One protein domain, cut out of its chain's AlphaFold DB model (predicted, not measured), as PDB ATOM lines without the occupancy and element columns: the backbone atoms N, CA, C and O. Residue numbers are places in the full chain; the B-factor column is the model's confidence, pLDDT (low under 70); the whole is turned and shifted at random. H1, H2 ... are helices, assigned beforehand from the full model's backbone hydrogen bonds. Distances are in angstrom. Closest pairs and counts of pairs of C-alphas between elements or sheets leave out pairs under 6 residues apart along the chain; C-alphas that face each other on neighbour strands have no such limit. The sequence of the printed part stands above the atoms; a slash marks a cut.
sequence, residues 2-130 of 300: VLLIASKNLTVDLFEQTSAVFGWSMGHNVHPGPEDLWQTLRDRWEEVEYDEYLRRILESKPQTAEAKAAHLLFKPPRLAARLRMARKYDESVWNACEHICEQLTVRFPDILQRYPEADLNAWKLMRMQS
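This is residues 2 to 130 of the 300 residues of the protein "Heat shock protein DnaJ" of Pseudomonas coronafaciens pv. atropurpurea (UniProt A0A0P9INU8). One long helix, H3, makes the spine of a rod-shaped domain: H1 packs on its residues 37 to 44 and H2 on its residues 45 to 49, and a cluster of crossing helices gathers at its last end. In that cluster H4 stands across the end of H3, H6 crosses H4, and H5 and H8 lie beyond at the far end of the rod. The printed part has 129 residues with eight named helices, H1 to H8 in order along the chain, and no named strand; the class is all helix. It is loose, with a radius of gyration of the C-alphas of 17.7 A, and spans 54 by 23 by 22 A.

H3, residues 35 to 59, is the longest helix, 35.9 A from C-alpha 35 at (92.293, 188.116, 141.920) to C-alpha 59 at (102.346, 155.680, 130.338). Before it come H1, residues 2 to 6, and H2, residues 12 to 22, 15.4 A long. After it come H4, residues 65 to 74, 14.4 A long; H5, residues 79 to 86, 10.5 A; H6, residues 91 to 107, 23.3 A; H7, residues 109 to 112; and H8, residues 122 to 130, 13.0 A, ending at C-alpha 130 at (107.613, 145.039, 154.058).

H3 touches H1 with its residues 37 to 44 alone; the closest C-alphas, of Ile 5 and Leu 41, are 5.7 A apart. With residues 45 to 49 alone it touches H2, closest at the C-alphas of Val 12 and Glu 49, 6.1 A; this helical hairpin runs opposite ways at a steep tilt of 36 degrees, only just past shallow. With residues 54 to 58 alone H3 touches H4, about perpendicular at 87 degrees, the closest C-alphas those of Ile 57 and Ala 67, 5.5 A. H4 touches H6 the same way at a steep tilt of 54 degrees, closest at the C-alphas of Ala 65 and Val 93, 4.6 A. H3 and H6 are near each other. H7 is close to H3 but not clearly touching, the closest C-alphas those of Asp 51 and Ile 111, 6.8 A. H5 touches H8 at a steep tilt of 57 degrees, the same way, closest at the C-alphas of Ala 86 and Met 126, 5.2 A. H3 is apart from H5 and H8. In H1 to H6 and H8 every O i to N i+4 pair is within hydrogen-bond range; H7 is too short for such a pair.

The C-alphas farthest apart, of Pro 32 and Ala 80, are 55.2 A from each other. The printed part has no cut. The link from H2 to H3, 12 residues, is long. The mean pLDDT of the printed part is 80.5; residues 27, 32, 79 to 84, 86 to 87 and 125 to 130 are under 70.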
ATOM      1  N   VAL A   2      87.458 183.959 132.237       80.31
ATOM      2  CA  VAL A   2      86.177 183.230 132.437       80.31
ATOM      3  C   VAL A   2      85.938 182.096 131.427       80.31
ATOM      4  O   VAL A   2      85.563 181.000 131.820       80.31
ATOM      5  N   LEU A   3      86.228 182.312 130.138       81.00
ATOM      6  CA  LEU A   3      86.095 181.264 129.113       81.00
ATOM      7  C   LEU A   3      87.061 180.083 129.314       81.00
ATOM      8  O   LEU A   3      86.688 178.948 129.041       81.00
ATOM      9  N   LEU A   4      88.274 180.328 129.823       80.00
ATOM     10  CA  LEU A   4      89.235 179.264 130.149       80.00
ATOM     11  C   LEU A   4      88.789 178.492 131.392       80.00
ATOM     12  O   LEU A   4      88.853 177.268 131.407       80.00
ATOM     13  N   ILE A   5      88.264 179.208 132.392       81.00
ATOM     14  CA  ILE A   5      87.669 178.610 133.592       81.00
ATOM     15  C   ILE A   5      86.445 177.766 133.216       81.00
ATOM     16  O   ILE A   5      86.234 176.715 133.791       81.00
ATOM     17  N   ALA A   6      85.632 178.171 132.242       80.06
ATOM     18  CA  ALA A   6      84.460 177.399 131.825       80.06
ATOM     19  C   ALA A   6      84.796 176.241 130.859       80.06
ATOM     20  O   ALA A   6      83.996 175.316 130.696       80.06
ATOM     21  N   SER A   7      85.961 176.273 130.205       81.12
ATOM     22  CA  SER A   7      86.317 175.322 129.150       81.12
ATOM     23  C   SER A   7      86.614 173.931 129.700       81.12
ATOM     24  O   SER A   7      87.552 173.741 130.472       81.12
ATOM     25  N   LYS A   8      85.869 172.919 129.243       74.12
ATOM     26  CA  LYS A   8      86.133 171.507 129.574       74.12
ATOM     27  C   LYS A   8      87.421 170.954 128.950       74.12
ATOM     28  O   LYS A   8      87.921 169.946 129.429       74.12
ATOM     29  N   ASN A   9      87.955 171.616 127.922       76.62
ATOM     30  CA  ASN A   9      89.115 171.160 127.150       76.62
ATOM     31  C   ASN A   9      90.360 172.013 127.435       76.62
ATOM     32  O   ASN A   9      91.155 172.271 126.533       76.62
ATOM     33  N   LEU A  10      90.491 172.527 128.658       80.88
ATOM     34  CA  LEU A  10      91.699 173.236 129.058       80.88
ATOM     35  C   LEU A  10      92.872 172.241 129.083       80.88
ATOM     36  O   LEU A  10      92.800 171.236 129.784       80.88
ATOM     37  N   THR A  11      93.920 172.524 128.313       82.50
ATOM     38  CA  THR A  11      95.205 171.808 128.329       82.50
ATOM     39  C   THR A  11      96.316 172.763 128.749       82.50
ATOM     40  O   THR A  11      96.144 173.986 128.650       82.50
ATOM     41  N   VAL A  12      97.455 172.225 129.195       83.50
ATOM     42  CA  VAL A  12      98.617 173.050 129.571       83.50
ATOM     43  C   VAL A  12      99.062 173.914 128.386       83.50
ATOM     44  O   VAL A  12      99.172 175.130 128.524       83.50
ATOM     45  N   ASP A  13      99.174 173.322 127.194       83.88
ATOM     46  CA  ASP A  13      99.586 174.025 125.972       83.88
ATOM     47  C   ASP A  13      98.639 175.173 125.591       83.88
ATOM     48  O   ASP A  13      99.081 176.260 125.213       83.88
ATOM     49  N   LEU A  14      97.321 174.958 125.698       83.00
ATOM     50  CA  LEU A  14      96.325 175.987 125.390       83.00
ATOM     51  C   LEU A  14      96.452 177.169 126.356       83.00
ATOM     52  O   LEU A  14      96.316 178.328 125.952       83.00
ATOM     53  N   PHE A  15      96.712 176.879 127.632       82.81
ATOM     54  CA  PHE A  15      96.942 177.910 128.630       82.81
ATOM     55  C   PHE A  15      98.241 178.669 128.353       82.81
ATOM     56  O   PHE A  15      98.193 179.894 128.304       82.81
ATOM     57  N   GLU A  16      99.362 177.988 128.101       84.00
ATOM     58  CA  GLU A  16     100.646 178.643 127.812       84.00
ATOM     59  C   GLU A  16     100.576 179.545 126.577       84.00
ATOM     60  O   GLU A  16     101.024 180.691 126.621       84.00
ATOM     61  N   GLN A  17      99.934 179.084 125.501       84.62
ATOM     62  CA  GLN A  17      99.718 179.891 124.296       84.62
ATOM     63  C   GLN A  17      98.879 181.135 124.594       84.62
ATOM     64  O   GLN A  17      99.215 182.239 124.165       84.62
ATOM     65  N   THR A  18      97.805 180.978 125.371       83.38
ATOM     66  CA  THR A  18      96.957 182.106 125.768       83.38
ATOM     67  C   THR A  18      97.727 183.071 126.677       83.38
ATOM     68  O   THR A  18      97.666 184.284 126.498       83.38
ATOM     69  N   SER A  19      98.514 182.537 127.610       83.31
ATOM     70  CA  SER A  19      99.364 183.295 128.524       83.31
ATOM     71  C   SER A  19     100.397 184.122 127.762       83.31
ATOM     72  O   SER A  19     100.552 185.303 128.049       83.31
ATOM     73  N   ALA A  20     101.042 183.548 126.744       84.31
ATOM     74  CA  ALA A  20     102.014 184.242 125.905       84.31
ATOM     75  C   ALA A  20     101.384 185.391 125.100       84.31
ATOM     76  O   ALA A  20     101.963 186.472 125.021       84.31
ATOM     77  N   VAL A  21     100.180 185.190 124.552       85.31
ATOM     78  CA  VAL A  21      99.455 186.223 123.787       85.31
ATOM     79  C   VAL A  21      99.061 187.409 124.666       85.31
ATOM     80  O   VAL A  21      99.152 188.555 124.232       85.31
ATOM     81  N   PHE A  22      98.625 187.147 125.899       82.44
ATOM     82  CA  PHE A  22      98.155 188.195 126.807       82.44
ATOM     83  C   PHE A  22      99.208 188.663 127.826       82.44
ATOM     84  O   PHE A  22      98.896 189.494 128.680       82.44
ATOM     85  N   GLY A  23     100.438 188.147 127.752       80.12
ATOM     86  CA  GLY A  23     101.524 188.470 128.680       80.12
ATOM     87  C   GLY A  23     101.267 188.026 130.124       80.12
ATOM     88  O   GLY A  23     101.758 188.665 131.052       80.12
ATOM     89  N   TRP A  24     100.467 186.977 130.338       85.31
ATOM     90  CA  TRP A  24     100.191 186.457 131.679       85.31
ATOM     91  C   TRP A  24     101.346 185.581 132.168       85.31
ATOM     92  O   TRP A  24     102.062 184.964 131.376       85.31
ATOM     93  N   SER A  25     101.526 185.495 133.485       77.19
ATOM     94  CA  SER A  25     102.476 184.557 134.085       77.19
ATOM     95  C   SER A  25     102.016 184.126 135.470       77.19
ATOM     96  O   SER A  25     101.920 184.958 136.372       77.19
ATOM     97  N   MET A  26     101.796 182.818 135.650       71.62
ATOM     98  CA  MET A  26     101.483 182.215 136.954       71.62
ATOM     99  C   MET A  26     102.651 182.357 137.941       71.62
ATOM    100  O   MET A  26     102.438 182.725 139.091       71.62
ATOM    101  N   GLY A  27     103.894 182.166 137.479       68.62
ATOM    102  CA  GLY A  27     105.091 182.266 138.328       68.62
ATOM    103  C   GLY A  27     105.445 183.689 138.780       68.62
ATOM    104  O   GLY A  27     106.033 183.858 139.843       68.62
ATOM    105  N   HIS A  28     105.064 184.709 138.005       70.06
ATOM    106  CA  HIS A  28     105.342 186.120 138.320       70.06
ATOM    107  C   HIS A  28     104.089 186.900 138.757       70.06
ATOM    108  O   HIS A  28     104.156 188.114 138.925       70.06
ATOM    109  N   ASN A  29     102.952 186.211 138.923       71.38
ATOM    110  CA  ASN A  29     101.639 186.779 139.244       71.38
ATOM    111  C   ASN A  29     101.227 187.964 138.346       71.38
ATOM    112  O   ASN A  29     100.658 188.950 138.810       71.38
ATOM    113  N   VAL A  30     101.533 187.886 137.049       75.25
ATOM    114  CA  VAL A  30     101.184 188.930 136.076       75.25
ATOM    115  C   VAL A  30      99.855 188.555 135.426       75.25
ATOM    116  O   VAL A  30      99.806 187.619 134.630       75.25
ATOM    117  N   HIS A  31      98.780 189.270 135.762       76.50
ATOM    118  CA  HIS A  31      97.457 189.104 135.151       76.50
ATOM    119  C   HIS A  31      96.666 190.428 135.137       76.50
ATOM    120  O   HIS A  31      96.783 191.229 136.060       76.50
ATOM    121  N   PRO A  32      95.820 190.672 134.119       66.12
ATOM    122  CA  PRO A  32      95.018 191.889 133.990       66.12
ATOM    123  C   PRO A  32      93.625 191.775 134.641       66.12
ATOM    124  O   PRO A  32      92.773 192.628 134.408       66.12
ATOM    125  N   GLY A  33      93.350 190.701 135.391       74.69
ATOM    126  CA  GLY A  33      92.010 190.379 135.900       74.69
ATOM    127  C   GLY A  33      91.861 190.412 137.427       74.69
ATOM    128  O   GLY A  33      92.867 190.460 138.129       74.69
ATOM    129  N   PRO A  34      90.614 190.335 137.936       83.25
ATOM    130  CA  PRO A  34      90.318 190.193 139.363       83.25
ATOM    131  C   PRO A  34      91.032 188.988 139.981       83.25
ATOM    132  O   PRO A  34      91.067 187.919 139.365       83.25
ATOM    133  N   GLU A  35      91.533 189.152 141.206       83.44
ATOM    134  CA  GLU A  35      92.293 188.116 141.920       83.44
ATOM    135  C   GLU A  35      91.499 186.810 142.048       83.44
ATOM    136  O   GLU A  35      92.029 185.745 141.759       83.44
ATOM    137  N   ASP A  36      90.201 186.873 142.351       84.31
ATOM    138  CA  ASP A  36      89.361 185.678 142.519       84.31
ATOM    139  C   ASP A  36      89.296 184.814 141.248       84.31
ATOM    140  O   ASP A  36      89.367 183.583 141.295       84.31
ATOM    141  N   LEU A  37      89.207 185.457 140.075       84.12
ATOM    142  CA  LEU A  37      89.203 184.758 138.787       84.12
ATOM    143  C   LEU A  37      90.589 184.214 138.446       84.12
ATOM    144  O   LEU A  37      90.699 183.206 137.750       84.12
ATOM    145  N   TRP A  38      91.643 184.885 138.900       84.06
ATOM    146  CA  TRP A  38      93.011 184.429 138.714       84.06
ATOM    147  C   TRP A  38      93.328 183.214 139.583       84.06
ATOM    148  O   TRP A  38      93.853 182.231 139.070       84.06
ATOM    149  N   GLN A  39      92.935 183.237 140.856       84.19
ATOM    150  CA  GLN A  39      93.040 182.103 141.776       84.19
ATOM    151  C   GLN A  39      92.265 180.895 141.244       84.19
ATOM    152  O   GLN A  39      92.845 179.835 141.055       84.19
ATOM    153  N   THR A  40      91.007 181.084 140.836       85.25
ATOM    154  CA  THR A  40      90.200 179.996 140.253       85.25
ATOM    155  C   THR A  40      90.834 179.404 138.986       85.25
ATOM    156  O   THR A  40      90.778 178.199 138.742       85.25
ATOM    157  N   LEU A  41      91.427 180.251 138.136       84.81
ATOM    158  CA  LEU A  41      92.115 179.795 136.929       84.81
ATOM    159  C   LEU A  41      93.409 179.044 137.260       84.81
ATOM    160  O   LEU A  41      93.722 178.078 136.571       84.81
ATOM    161  N   ARG A  42      94.130 179.472 138.298       85.06
ATOM    162  CA  ARG A  42      95.339 178.817 138.806       85.06
ATOM    163  C   ARG A  42      95.020 177.442 139.367       85.06
ATOM    164  O   ARG A  42      95.633 176.487 138.918       85.06
ATOM    165  N   ASP A  43      94.013 177.326 140.229       85.06
ATOM    166  CA  ASP A  43      93.588 176.044 140.805       85.06
ATOM    167  C   ASP A  43      93.232 175.037 139.705       85.06
ATOM    168  O   ASP A  43      93.686 173.893 139.705       85.06
ATOM    169  N   ARG A  44      92.474 175.493 138.699       84.25
ATOM    170  CA  ARG A  44      92.107 174.669 137.543       84.25
ATOM    171  C   ARG A  44      93.315 174.304 136.677       84.25
ATOM    172  O   ARG A  44      93.359 173.209 136.124       84.25
ATOM    173  N   TRP A  45      94.263 175.221 136.507       85.38
ATOM    174  CA  TRP A  45      95.488 174.958 135.759       85.38
ATOM    175  C   TRP A  45      96.371 173.936 136.482       85.38
ATOM    176  O   TRP A  45      96.793 172.973 135.851       85.38
ATOM    177  N   GLU A  46      96.564 174.081 137.795       86.31
ATOM    178  CA  GLU A  46      97.302 173.122 138.622       86.31
ATOM    179  C   GLU A  46      96.664 171.724 138.576       86.31
ATOM    180  O   GLU A  46      97.376 170.724 138.488       86.31
ATOM    181  N   GLU A  47      95.328 171.631 138.575       86.38
ATOM    182  CA  GLU A  47      94.618 170.354 138.417       86.38
ATOM    183  C   GLU A  47      94.921 169.696 137.059       86.38
ATOM    184  O   GLU A  47      95.197 168.496 136.986       86.38
ATOM    185  N   VAL A  48      94.880 170.473 135.970       87.31
ATOM    186  CA  VAL A  48      95.155 169.981 134.609       87.31
ATOM    187  C   VAL A  48      96.618 169.568 134.458       87.31
ATOM    188  O   VAL A  48      96.892 168.492 133.928       87.31
ATOM    189  N   GLU A  49      97.549 170.386 134.952       87.88
ATOM    190  CA  GLU A  49      98.982 170.087 134.947       87.88
ATOM    191  C   GLU A  49      99.268 168.791 135.714       87.88
ATOM    192  O   GLU A  49      99.986 167.916 135.220       87.88
ATOM    193  N   TYR A  50      98.651 168.618 136.886       88.00
ATOM    194  CA  TYR A  50      98.830 167.421 137.698       88.00
ATOM    195  C   TYR A  50      98.223 166.165 137.050       88.00
ATOM    196  O   TYR A  50      98.844 165.099 137.100       88.00
ATOM    197  N   ASP A  51      97.057 166.254 136.395       87.81
ATOM    198  CA  ASP A  51      96.488 165.115 135.648       87.81
ATOM    199  C   ASP A  51      97.369 164.734 134.448       87.81
ATOM    200  O   ASP A  51      97.641 163.551 134.231       87.81
ATOM    201  N   GLU A  52      97.871 165.711 133.685       88.44
ATOM    202  CA  GLU A  52      98.810 165.445 132.588       88.44
ATOM    203  C   GLU A  52     100.103 164.795 133.093       88.44
ATOM    204  O   GLU A  52     100.572 163.810 132.515       88.44
ATOM    205  N   TYR A  53     100.660 165.305 134.191       89.00
ATOM    206  CA  TYR A  53     101.827 164.731 134.851       89.00
ATOM    207  C   TYR A  53     101.594 163.269 135.247       89.00
ATOM    208  O   TYR A  53     102.392 162.387 134.911       89.00
ATOM    209  N   LEU A  54     100.462 162.988 135.896       88.56
ATOM    210  CA  LEU A  54     100.109 161.646 136.332       88.56
ATOM    211  C   LEU A  54      99.930 160.690 135.143       88.56
ATOM    212  O   LEU A  54     100.432 159.565 135.184       88.56
ATOM    213  N   ARG A  55      99.292 161.135 134.052       88.19
ATOM    214  CA  ARG A  55      99.167 160.341 132.816       88.19
ATOM    215  C   ARG A  55     100.521 160.010 132.209       88.19
ATOM    216  O   ARG A  55     100.784 158.838 131.942       88.19
ATOM    217  N   ARG A  56     101.408 161.002 132.064       89.06
ATOM    218  CA  ARG A  56     102.772 160.792 131.544       89.06
ATOM    219  C   ARG A  56     103.518 159.755 132.377       89.06
ATOM    220  O   ARG A  56     104.147 158.846 131.831       89.06
ATOM    221  N   ILE A  57     103.394 159.831 133.700       90.38
ATOM    222  CA  ILE A  57     103.977 158.838 134.600       90.38
ATOM    223  C   ILE A  57     103.383 157.445 134.373       90.38
ATOM    224  O   ILE A  57     104.145 156.480 134.314       90.38
ATOM    225  N   LEU A  58     102.062 157.322 134.232       87.81
ATOM    226  CA  LEU A  58     101.358 156.047 134.053       87.81
ATOM    227  C   LEU A  58     101.552 155.398 132.673       87.81
ATOM    228  O   LEU A  58     101.278 154.200 132.525       87.81
ATOM    229  N   GLU A  59     101.973 156.166 131.672       88.00
ATOM    230  CA  GLU A  59     102.346 155.680 130.338       88.00
ATOM    231  C   GLU A  59     103.824 155.277 130.266       88.00
ATOM    232  O   GLU A  59     104.194 154.348 129.542       88.00
ATOM    233  N   SER A  60     104.678 155.939 131.050       84.69
ATOM    234  CA  SER A  60     106.107 155.646 131.119       84.69
ATOM    235  C   SER A  60     106.416 154.325 131.842       84.69
ATOM    236  O   SER A  60     105.654 153.838 132.678       84.69
ATOM    237  N   LYS A  61     107.585 153.726 131.570       84.25
ATOM    238  CA  LYS A  61     108.051 152.571 132.357       84.25
ATOM    239  C   LYS A  61     108.380 153.020 133.794       84.25
ATOM    240  O   LYS A  61     109.121 153.990 133.951       84.25
ATOM    241  N   PRO A  62     107.953 152.285 134.842       84.44
ATOM    242  CA  PRO A  62     108.128 152.686 136.240       84.44
ATOM    243  C   PRO A  62     109.578 152.513 136.727       84.44
ATOM    244  O   PRO A  62     109.919 151.555 137.426       84.44
ATOM    245  N   GLN A  63     110.454 153.437 136.330       84.44
ATOM    246  CA  GLN A  63     111.867 153.450 136.718       84.44
ATOM    247  C   GLN A  63     112.094 154.230 138.020       84.44
ATOM    248  O   GLN A  63     112.816 153.754 138.902       84.44
ATOM    249  N   THR A  64     111.424 155.374 138.177       88.00
ATOM    250  CA  THR A  64     111.507 156.234 139.366       88.00
ATOM    251  C   THR A  64     110.621 155.722 140.505       88.00
ATOM    252  O   THR A  64     109.708 154.917 140.294       88.00
ATOM    253  N   ALA A  65     110.902 156.159 141.737       86.50
ATOM    254  CA  ALA A  65     110.110 155.783 142.911       86.50
ATOM    255  C   ALA A  65     108.650 156.242 142.787       86.50
ATOM    256  O   ALA A  65     107.723 155.481 143.058       86.50
ATOM    257  N   GLU A  66     108.458 157.454 142.278       86.81
ATOM    258  CA  GLU A  66     107.150 158.049 142.038       86.81
ATOM    259  C   GLU A  66     106.377 157.344 140.924       86.81
ATOM    260  O   GLU A  66     105.203 157.028 141.092       86.81
ATOM    261  N   ALA A  67     107.048 156.956 139.833       87.81
ATOM    262  CA  ALA A  67     106.394 156.189 138.780       87.81
ATOM    263  C   ALA A  67     105.979 154.788 139.239       87.81
ATOM    264  O   ALA A  67     104.914 154.300 138.855       87.81
ATOM    265  N   LYS A  68     106.783 154.145 140.097       88.69
ATOM    266  CA  LYS A  68     106.415 152.881 140.753       88.69
ATOM    267  C   LYS A  68     105.210 153.060 141.676       88.69
ATOM    268  O   LYS A  68     104.323 152.210 141.658       88.69
ATOM    269  N   ALA A  69     105.166 154.149 142.444       89.38
ATOM    270  CA  ALA A  69     104.052 154.481 143.327       89.38
ATOM    271  C   ALA A  69     102.755 154.732 142.546       89.38
ATOM    272  O   ALA A  69     101.748 154.083 142.814       89.38
ATOM    273  N   ALA A  70     102.793 155.580 141.516       89.50
ATOM    274  CA  ALA A  70     101.641 155.858 140.661       89.50
ATOM    275  C   ALA A  70     101.095 154.575 140.011       89.50
ATOM    276  O   ALA A  70      99.904 154.285 140.103       89.50
ATOM    277  N   HIS A  71     101.963 153.732 139.444       88.25
ATOM    278  CA  HIS A  71     101.537 152.443 138.893       88.25
ATOM    279  C   HIS A  71     100.908 151.525 139.946       88.25
ATOM    280  O   HIS A  71      99.957 150.810 139.641       88.25
ATOM    281  N   LEU A  72     101.415 151.537 141.179       87.06
ATOM    282  CA  LEU A  72     100.868 150.727 142.261       87.06
ATOM    283  C   LEU A  72      99.449 151.158 142.658       87.06
ATOM    284  O   LEU A  72      98.629 150.291 142.958       87.06
ATOM    285  N   LEU A  73      99.191 152.469 142.664       87.44
ATOM    286  CA  LEU A  73      97.913 153.069 143.054       87.44
ATOM    287  C   LEU A  73      96.860 152.944 141.947       87.44
ATOM    288  O   LEU A  73      95.742 152.516 142.214       87.44
ATOM    289  N   PHE A  74      97.223 153.284 140.709       86.94
ATOM    290  CA  PHE A  74      96.278 153.433 139.594       86.94
ATOM    291  C   PHE A  74      96.153 152.200 138.700       86.94
ATOM    292  O   PHE A  74      95.151 152.037 138.012       86.94
ATOM    293  N   LYS A  75      97.163 151.326 138.686       83.62
ATOM    294  CA  LYS A  75      97.154 150.062 137.933       83.62
ATOM    295  C   LYS A  75      97.516 148.915 138.878       83.62
ATOM    296  O   LYS A  75      98.549 148.263 138.678       83.62
ATOM    297  N   PRO A  76      96.712 148.674 139.934       74.94
ATOM    298  CA  PRO A  76      97.083 147.760 141.001       74.94
ATOM    299  C   PRO A  76      97.366 146.366 140.421       74.94
ATOM    300  O   PRO A  76      96.473 145.718 139.867       74.94
ATOM    301  N   PRO A  77      98.604 145.852 140.551       71.94
ATOM    302  CA  PRO A  77      98.938 144.547 140.010       71.94
ATOM    303  C   PRO A  77      98.113 143.451 140.695       71.94
ATOM    304  O   PRO A  77      97.551 143.634 141.780       71.94
ATOM    305  N   ARG A  78      98.071 142.244 140.120       72.50
ATOM    306  CA  ARG A  78      97.469 141.091 140.816       72.50
ATOM    307  C   ARG A  78      98.091 140.930 142.205       72.50
ATOM    308  O   ARG A  78      99.280 141.195 142.381       72.50
ATOM    309  N   LEU A  79      97.307 140.453 143.173       62.78
ATOM    310  CA  LEU A  79      97.723 140.346 144.577       62.78
ATOM    311  C   LEU A  79      99.113 139.696 144.728       62.78
ATOM    312  O   LEU A  79      99.987 140.261 145.369       62.78
ATOM    313  N   ALA A  80      99.392 138.594 144.024       57.66
ATOM    314  CA  ALA A  80     100.706 137.937 144.049       57.66
ATOM    315  C   ALA A  80     101.887 138.828 143.593       57.66
ATOM    316  O   ALA A  80     103.002 138.713 144.104       57.66
ATOM    317  N   ALA A  81     101.671 139.716 142.620       67.12
ATOM    318  CA  ALA A  81     102.682 140.661 142.150       67.12
ATOM    319  C   ALA A  81     102.854 141.833 143.130       67.12
ATOM    320  O   ALA A  81     103.995 142.151 143.469       67.12
ATOM    321  N   ARG A  82     101.753 142.361 143.685       69.88
ATOM    322  CA  ARG A  82     101.761 143.376 144.756       69.88
ATOM    323  C   ARG A  82     102.663 142.978 145.931       69.88
ATOM    324  O   ARG A  82     103.523 143.742 146.347       69.88
ATOM    325  N   LEU A  83     102.571 141.732 146.391       63.81
ATOM    326  CA  LEU A  83     103.372 141.222 147.519       63.81
ATOM    327  C   LEU A  83     104.863 141.047 147.186       63.81
ATOM    328  O   LEU A  83     105.735 141.154 148.051       63.81
ATOM    329  N   ARG A  84     105.187 140.708 145.931       64.94
ATOM    330  CA  ARG A  84     106.584 140.635 145.471       64.94
ATOM    331  C   ARG A  84     107.197 142.028 145.385       64.94
ATOM    332  O   ARG A  84     108.361 142.182 145.740       64.94
ATOM    333  N   MET A  85     106.411 143.013 144.957       70.44
ATOM    334  CA  MET A  85     106.805 144.420 144.902       70.44
ATOM    335  C   MET A  85     106.988 144.991 146.309       70.44
ATOM    336  O   MET A  85     108.032 145.573 146.573       70.44
ATOM    337  N   ALA A  86     106.080 144.686 147.244       67.38
ATOM    338  CA  ALA A  86     106.193 145.082 148.650       67.38
ATOM    339  C   ALA A  86     107.543 144.697 149.284       67.38
ATOM    340  O   ALA A  86     108.129 145.470 150.025       67.38
ATOM    341  N   ARG A  87     108.084 143.518 148.949       63.00
ATOM    342  CA  ARG A  87     109.391 143.057 149.459       63.00
ATOM    343  C   ARG A  87     110.609 143.706 148.794       63.00
ATOM    344  O   ARG A  87     111.707 143.571 149.323       63.00
ATOM    345  N   LYS A  88     110.446 144.301 147.611       70.06
ATOM    346  CA  LYS A  88     111.539 144.881 146.811       70.06
ATOM    347  C   LYS A  88     111.589 146.402 146.889       70.06
ATOM    348  O   LYS A  88     112.643 146.969 146.635       70.06
ATOM    349  N   TYR A  89     110.452 147.037 147.144       77.00
ATOM    350  CA  TYR A  89     110.338 148.484 147.193       77.00
ATOM    351  C   TYR A  89     110.893 149.033 148.500       77.00
ATOM    352  O   TYR A  89     110.738 148.445 149.570       77.00
ATOM    353  N   ASP A  90     111.591 150.146 148.361       75.38
ATOM    354  CA  ASP A  90     112.236 150.912 149.409       75.38
ATOM    355  C   ASP A  90     111.308 152.013 149.937       75.38
ATOM    356  O   ASP A  90     110.230 152.268 149.395       75.38
ATOM    357  N   GLU A  91     111.739 152.688 151.004       77.00
ATOM    358  CA  GLU A  91     110.952 153.737 151.667       77.00
ATOM    359  C   GLU A  91     110.579 154.886 150.715       77.00
ATOM    360  O   GLU A  91     109.516 155.483 150.863       77.00
ATOM    361  N   SER A  92     111.406 155.159 149.696       82.31
ATOM    362  CA  SER A  92     111.152 156.225 148.720       82.31
ATOM    363  C   SER A  92     109.856 156.006 147.930       82.31
ATOM    364  O   SER A  92     109.096 156.951 147.719       82.31
ATOM    365  N   VAL A  93     109.546 154.758 147.559       85.81
ATOM    366  CA  VAL A  93     108.303 154.408 146.854       85.81
ATOM    367  C   VAL A  93     107.096 154.556 147.777       85.81
ATOM    368  O   VAL A  93     106.038 155.008 147.341       85.81
ATOM    369  N   TRP A  94     107.238 154.204 149.056       86.06
ATOM    370  CA  TRP A  94     106.153 154.332 150.031       86.06
ATOM    371  C   TRP A  94     105.837 155.787 150.356       86.06
ATOM    372  O   TRP A  94     104.663 156.149 150.390       86.06
ATOM    373  N   ASN A  95     106.863 156.624 150.502       85.00
ATOM    374  CA  ASN A  95     106.694 158.064 150.681       85.00
ATOM    375  C   ASN A  95     106.045 158.704 149.447       85.00
ATOM    376  O   ASN A  95     105.173 159.553 149.589       85.00
ATOM    377  N   ALA A  96     106.399 158.253 148.240       86.88
ATOM    378  CA  ALA A  96     105.739 158.714 147.022       86.88
ATOM    379  C   ALA A  96     104.265 158.269 146.947       86.88
ATOM    380  O   ALA A  96     103.419 159.048 146.517       86.88
ATOM    381  N   CYS A  97     103.921 157.057 147.408       87.88
ATOM    382  CA  CYS A  97     102.517 156.631 147.510       87.88
ATOM    383  C   CYS A  97     101.728 157.531 148.468       87.88
ATOM    384  O   CYS A  97     100.602 157.916 148.162       87.88
ATOM    385  N   GLU A  98     102.321 157.853 149.619       87.00
ATOM    386  CA  GLU A  98     101.738 158.742 150.624       87.00
ATOM    387  C   GLU A  98     101.522 160.149 150.057       87.00
ATOM    388  O   GLU A  98     100.405 160.658 150.123       87.00
ATOM    389  N   HIS A  99     102.538 160.707 149.395       88.06
ATOM    390  CA  HIS A  99     102.475 162.025 148.768       88.06
ATOM    391  C   HIS A  99     101.402 162.108 147.676       88.06
ATOM    392  O   HIS A  99     100.580 163.019 147.694       88.06
ATOM    393  N   ILE A 100     101.345 161.131 146.761       88.88
ATOM    394  CA  ILE A 100     100.317 161.086 145.708       88.88
ATOM    395  C   ILE A 100      98.916 160.975 146.328       88.88
ATOM    396  O   ILE A 100      97.997 161.674 145.909       88.88
ATOM    397  N   CYS A 101      98.738 160.137 147.356       87.50
ATOM    398  CA  CYS A 101      97.451 160.024 148.044       87.50
ATOM    399  C   CYS A 101      97.042 161.336 148.724       87.50
ATOM    400  O   CYS A 101      95.869 161.700 148.672       87.50
ATOM    401  N   GLU A 102      97.978 162.043 149.357       86.88
ATOM    402  CA  GLU A 102      97.729 163.339 149.989       86.88
ATOM    403  C   GLU A 102      97.325 164.397 148.955       86.88
ATOM    404  O   GLU A 102      96.289 165.036 149.126       86.88
ATOM    405  N   GLN A 103      98.062 164.511 147.842       86.12
ATOM    406  CA  GLN A 103      97.724 165.430 146.747       86.12
ATOM    407  C   GLN A 103      96.311 165.173 146.210       86.12
ATOM    408  O   GLN A 103      95.516 166.099 146.083       86.12
ATOM    409  N   LEU A 104      95.957 163.911 145.968       86.06
ATOM    410  CA  LEU A 104      94.647 163.547 145.425       86.06
ATOM    411  C   LEU A 104      93.507 163.686 146.438       86.06
ATOM    412  O   LEU A 104      92.381 163.955 146.044       86.06
ATOM    413  N   THR A 105      93.762 163.484 147.732       84.12
ATOM    414  CA  THR A 105      92.701 163.547 148.754       84.12
ATOM    415  C   THR A 105      92.445 164.978 149.222       84.12
ATOM    416  O   THR A 105      91.308 165.322 149.529       84.12
ATOM    417  N   VAL A 106      93.494 165.801 149.308       83.38
ATOM    418  CA  VAL A 106      93.421 167.153 149.881       83.38
ATOM    419  C   VAL A 106      93.279 168.218 148.800       83.38
ATOM    420  O   VAL A 106      92.495 169.145 148.971       83.38
ATOM    421  N   ARG A 107      94.041 168.104 147.708       82.00
ATOM    422  CA  ARG A 107      94.241 169.199 146.749       82.00
ATOM    423  C   ARG A 107      93.491 168.988 145.433       82.00
ATOM    424  O   ARG A 107      92.918 169.939 144.923       82.00
ATOM    425  N   PHE A 108      93.425 167.753 144.928       85.56
ATOM    426  CA  PHE A 108      92.796 167.442 143.636       85.56
ATOM    427  C   PHE A 108      91.815 166.250 143.691       85.56
ATOM    428  O   PHE A 108      92.023 165.242 143.004       85.56
ATOM    429  N   PRO A 109      90.728 166.334 144.482       83.25
ATOM    430  CA  PRO A 109      89.774 165.230 144.643       83.25
ATOM    431  C   PRO A 109      89.048 164.856 143.344       83.25
ATOM    432  O   PRO A 109      88.721 163.687 143.135       83.25
ATOM    433  N   ASP A 110      88.837 165.812 142.439       83.94
ATOM    434  CA  ASP A 110      88.105 165.588 141.188       83.94
ATOM    435  C   ASP A 110      88.862 164.693 140.196       83.94
ATOM    436  O   ASP A 110      88.247 163.981 139.396       83.94
ATOM    437  N   ILE A 111      90.193 164.624 140.301       83.62
ATOM    438  CA  ILE A 111      91.021 163.733 139.479       83.62
ATOM    439  C   ILE A 111      90.711 162.263 139.792       83.62
ATOM    440  O   ILE A 111      90.704 161.431 138.882       83.62
ATOM    441  N   LEU A 112      90.373 161.920 141.043       81.31
ATOM    442  CA  LEU A 112      90.056 160.540 141.436       81.31
ATOM    443  C   LEU A 112      88.844 159.975 140.688       81.31
ATOM    444  O   LEU A 112      88.808 158.777 140.409       81.31
ATOM    445  N   GLN A 113      87.892 160.825 140.293       82.69
ATOM    446  CA  GLN A 113      86.722 160.398 139.519       82.69
ATOM    447  C   GLN A 113      87.110 159.837 138.140       82.69
ATOM    448  O   GLN A 113      86.387 159.013 137.582       82.69
ATOM    449  N   ARG A 114      88.269 160.241 137.599       82.38
ATOM    450  CA  ARG A 114      88.795 159.776 136.305       82.38
ATOM    451  C   ARG A 114      89.475 158.407 136.399       82.38
ATOM    452  O   ARG A 114      89.690 157.770 135.370       82.38
ATOM    453  N   TYR A 115      89.772 157.930 137.610       82.38
ATOM    454  CA  TYR A 115      90.454 156.659 137.858       82.38
ATOM    455  C   TYR A 115      89.643 155.757 138.806       82.38
ATOM    456  O   TYR A 115      90.058 155.517 139.941       82.38
ATOM    457  N   PRO A 116      88.503 155.203 138.355       77.69
ATOM    458  CA  PRO A 116      87.618 154.402 139.208       77.69
ATOM    459  C   PRO A 116      88.254 153.095 139.707       77.69
ATOM    460  O   PRO A 116      87.817 152.541 140.711       77.69
ATOM    461  N   GLU A 117      89.289 152.596 139.025       77.31
ATOM    462  CA  GLU A 117      90.019 151.382 139.417       77.31
ATOM    463  C   GLU A 117      91.186 151.647 140.387       77.31
ATOM    464  O   GLU A 117      91.867 150.704 140.802       77.31
ATOM    465  N   ALA A 118      91.443 152.909 140.751       81.06
ATOM    466  CA  ALA A 118      92.540 153.255 141.645       81.06
ATOM    467  C   ALA A 118      92.284 152.756 143.076       81.06
ATOM    468  O   ALA A 118      91.234 153.001 143.670       81.06
ATOM    469  N   ASP A 119      93.281 152.098 143.666       81.12
ATOM    470  CA  ASP A 119      93.233 151.606 145.043       81.12
ATOM    471  C   ASP A 119      94.219 152.393 145.917       81.12
ATOM    472  O   ASP A 119      95.380 152.015 146.109       81.12
ATOM    473  N   LEU A 120      93.728 153.497 146.488       79.56
ATOM    474  CA  LEU A 120      94.502 154.387 147.364       79.56
ATOM    475  C   LEU A 120      94.898 153.749 148.704       79.56
ATOM    476  O   LEU A 120      95.691 154.321 149.450       79.56
ATOM    477  N   ASN A 121      94.354 152.580 149.052       75.31
ATOM    478  CA  ASN A 121      94.623 151.921 150.331       75.31
ATOM    479  C   ASN A 121      95.480 150.656 150.188       75.31
ATOM    480  O   ASN A 121      96.111 150.243 151.167       75.31
ATOM    481  N   ALA A 122      95.581 150.070 148.990       70.44
ATOM    482  CA  ALA A 122      96.395 148.882 148.723       70.44
ATOM    483  C   ALA A 122      97.848 149.018 149.190       70.44
ATOM    484  O   ALA A 122      98.423 148.063 149.722       70.44
ATOM    485  N   TRP A 123      98.461 150.185 148.991       77.31
ATOM    486  CA  TRP A 123      99.866 150.410 149.332       77.31
ATOM    487  C   TRP A 123     100.117 150.382 150.847       77.31
ATOM    488  O   TRP A 123     101.157 149.887 151.277       77.31
ATOM    489  N   LYS A 124      99.149 150.816 151.672       74.06
ATOM    490  CA  LYS A 124      99.262 150.779 153.143       74.06
ATOM    491  C   LYS A 124      99.415 149.344 153.639       74.06
ATOM    492  O   LYS A 124     100.264 149.063 154.483       74.06
ATOM    493  N   LEU A 125      98.645 148.419 153.059       67.38
ATOM    494  CA  LEU A 125      98.759 146.992 153.358       67.38
ATOM    495  C   LEU A 125     100.136 146.444 152.955       67.38
ATOM    496  O   LEU A 125     100.722 145.648 153.686       67.38
ATOM    497  N   MET A 126     100.665 146.883 151.812       68.62
ATOM    498  CA  MET A 126     101.969 146.446 151.307       68.62
ATOM    499  C   MET A 126     103.139 146.954 152.156       68.62
ATOM    500  O   MET A 126     104.009 146.155 152.502       68.62
ATOM    501  N   ARG A 127     103.121 148.226 152.576       68.50
ATOM    502  CA  ARG A 127     104.123 148.808 153.489       68.50
ATOM    503  C   ARG A 127     104.178 148.062 154.826       68.50
ATOM    504  O   ARG A 127     105.240 147.764 155.358       68.50
ATOM    505  N   MET A 128     103.026 147.662 155.360       61.75
ATOM    506  CA  MET A 128     102.988 146.899 156.614       61.75
ATOM    507  C   MET A 128     103.586 145.492 156.489       61.75
ATOM    508  O   MET A 128     104.068 144.933 157.475       61.75
ATOM    509  N   GLN A 129     103.559 144.902 155.293       59.62
ATOM    510  CA  GLN A 129     104.171 143.598 155.038       59.62
ATOM    511  C   GLN A 129     105.682 143.693 154.806       59.62
ATOM    512  O   GLN A 129     106.398 142.754 155.162       59.62
ATOM    513  N   SER A 130     106.175 144.800 154.241       54.47
ATOM    514  CA  SER A 130     107.613 145.039 154.058       54.47
ATOM    515  C   SER A 130     108.349 145.262 155.381       54.47
ATOM    516  O   SER A 130     109.500 144.857 155.515       54.47
TER     517      SER A 130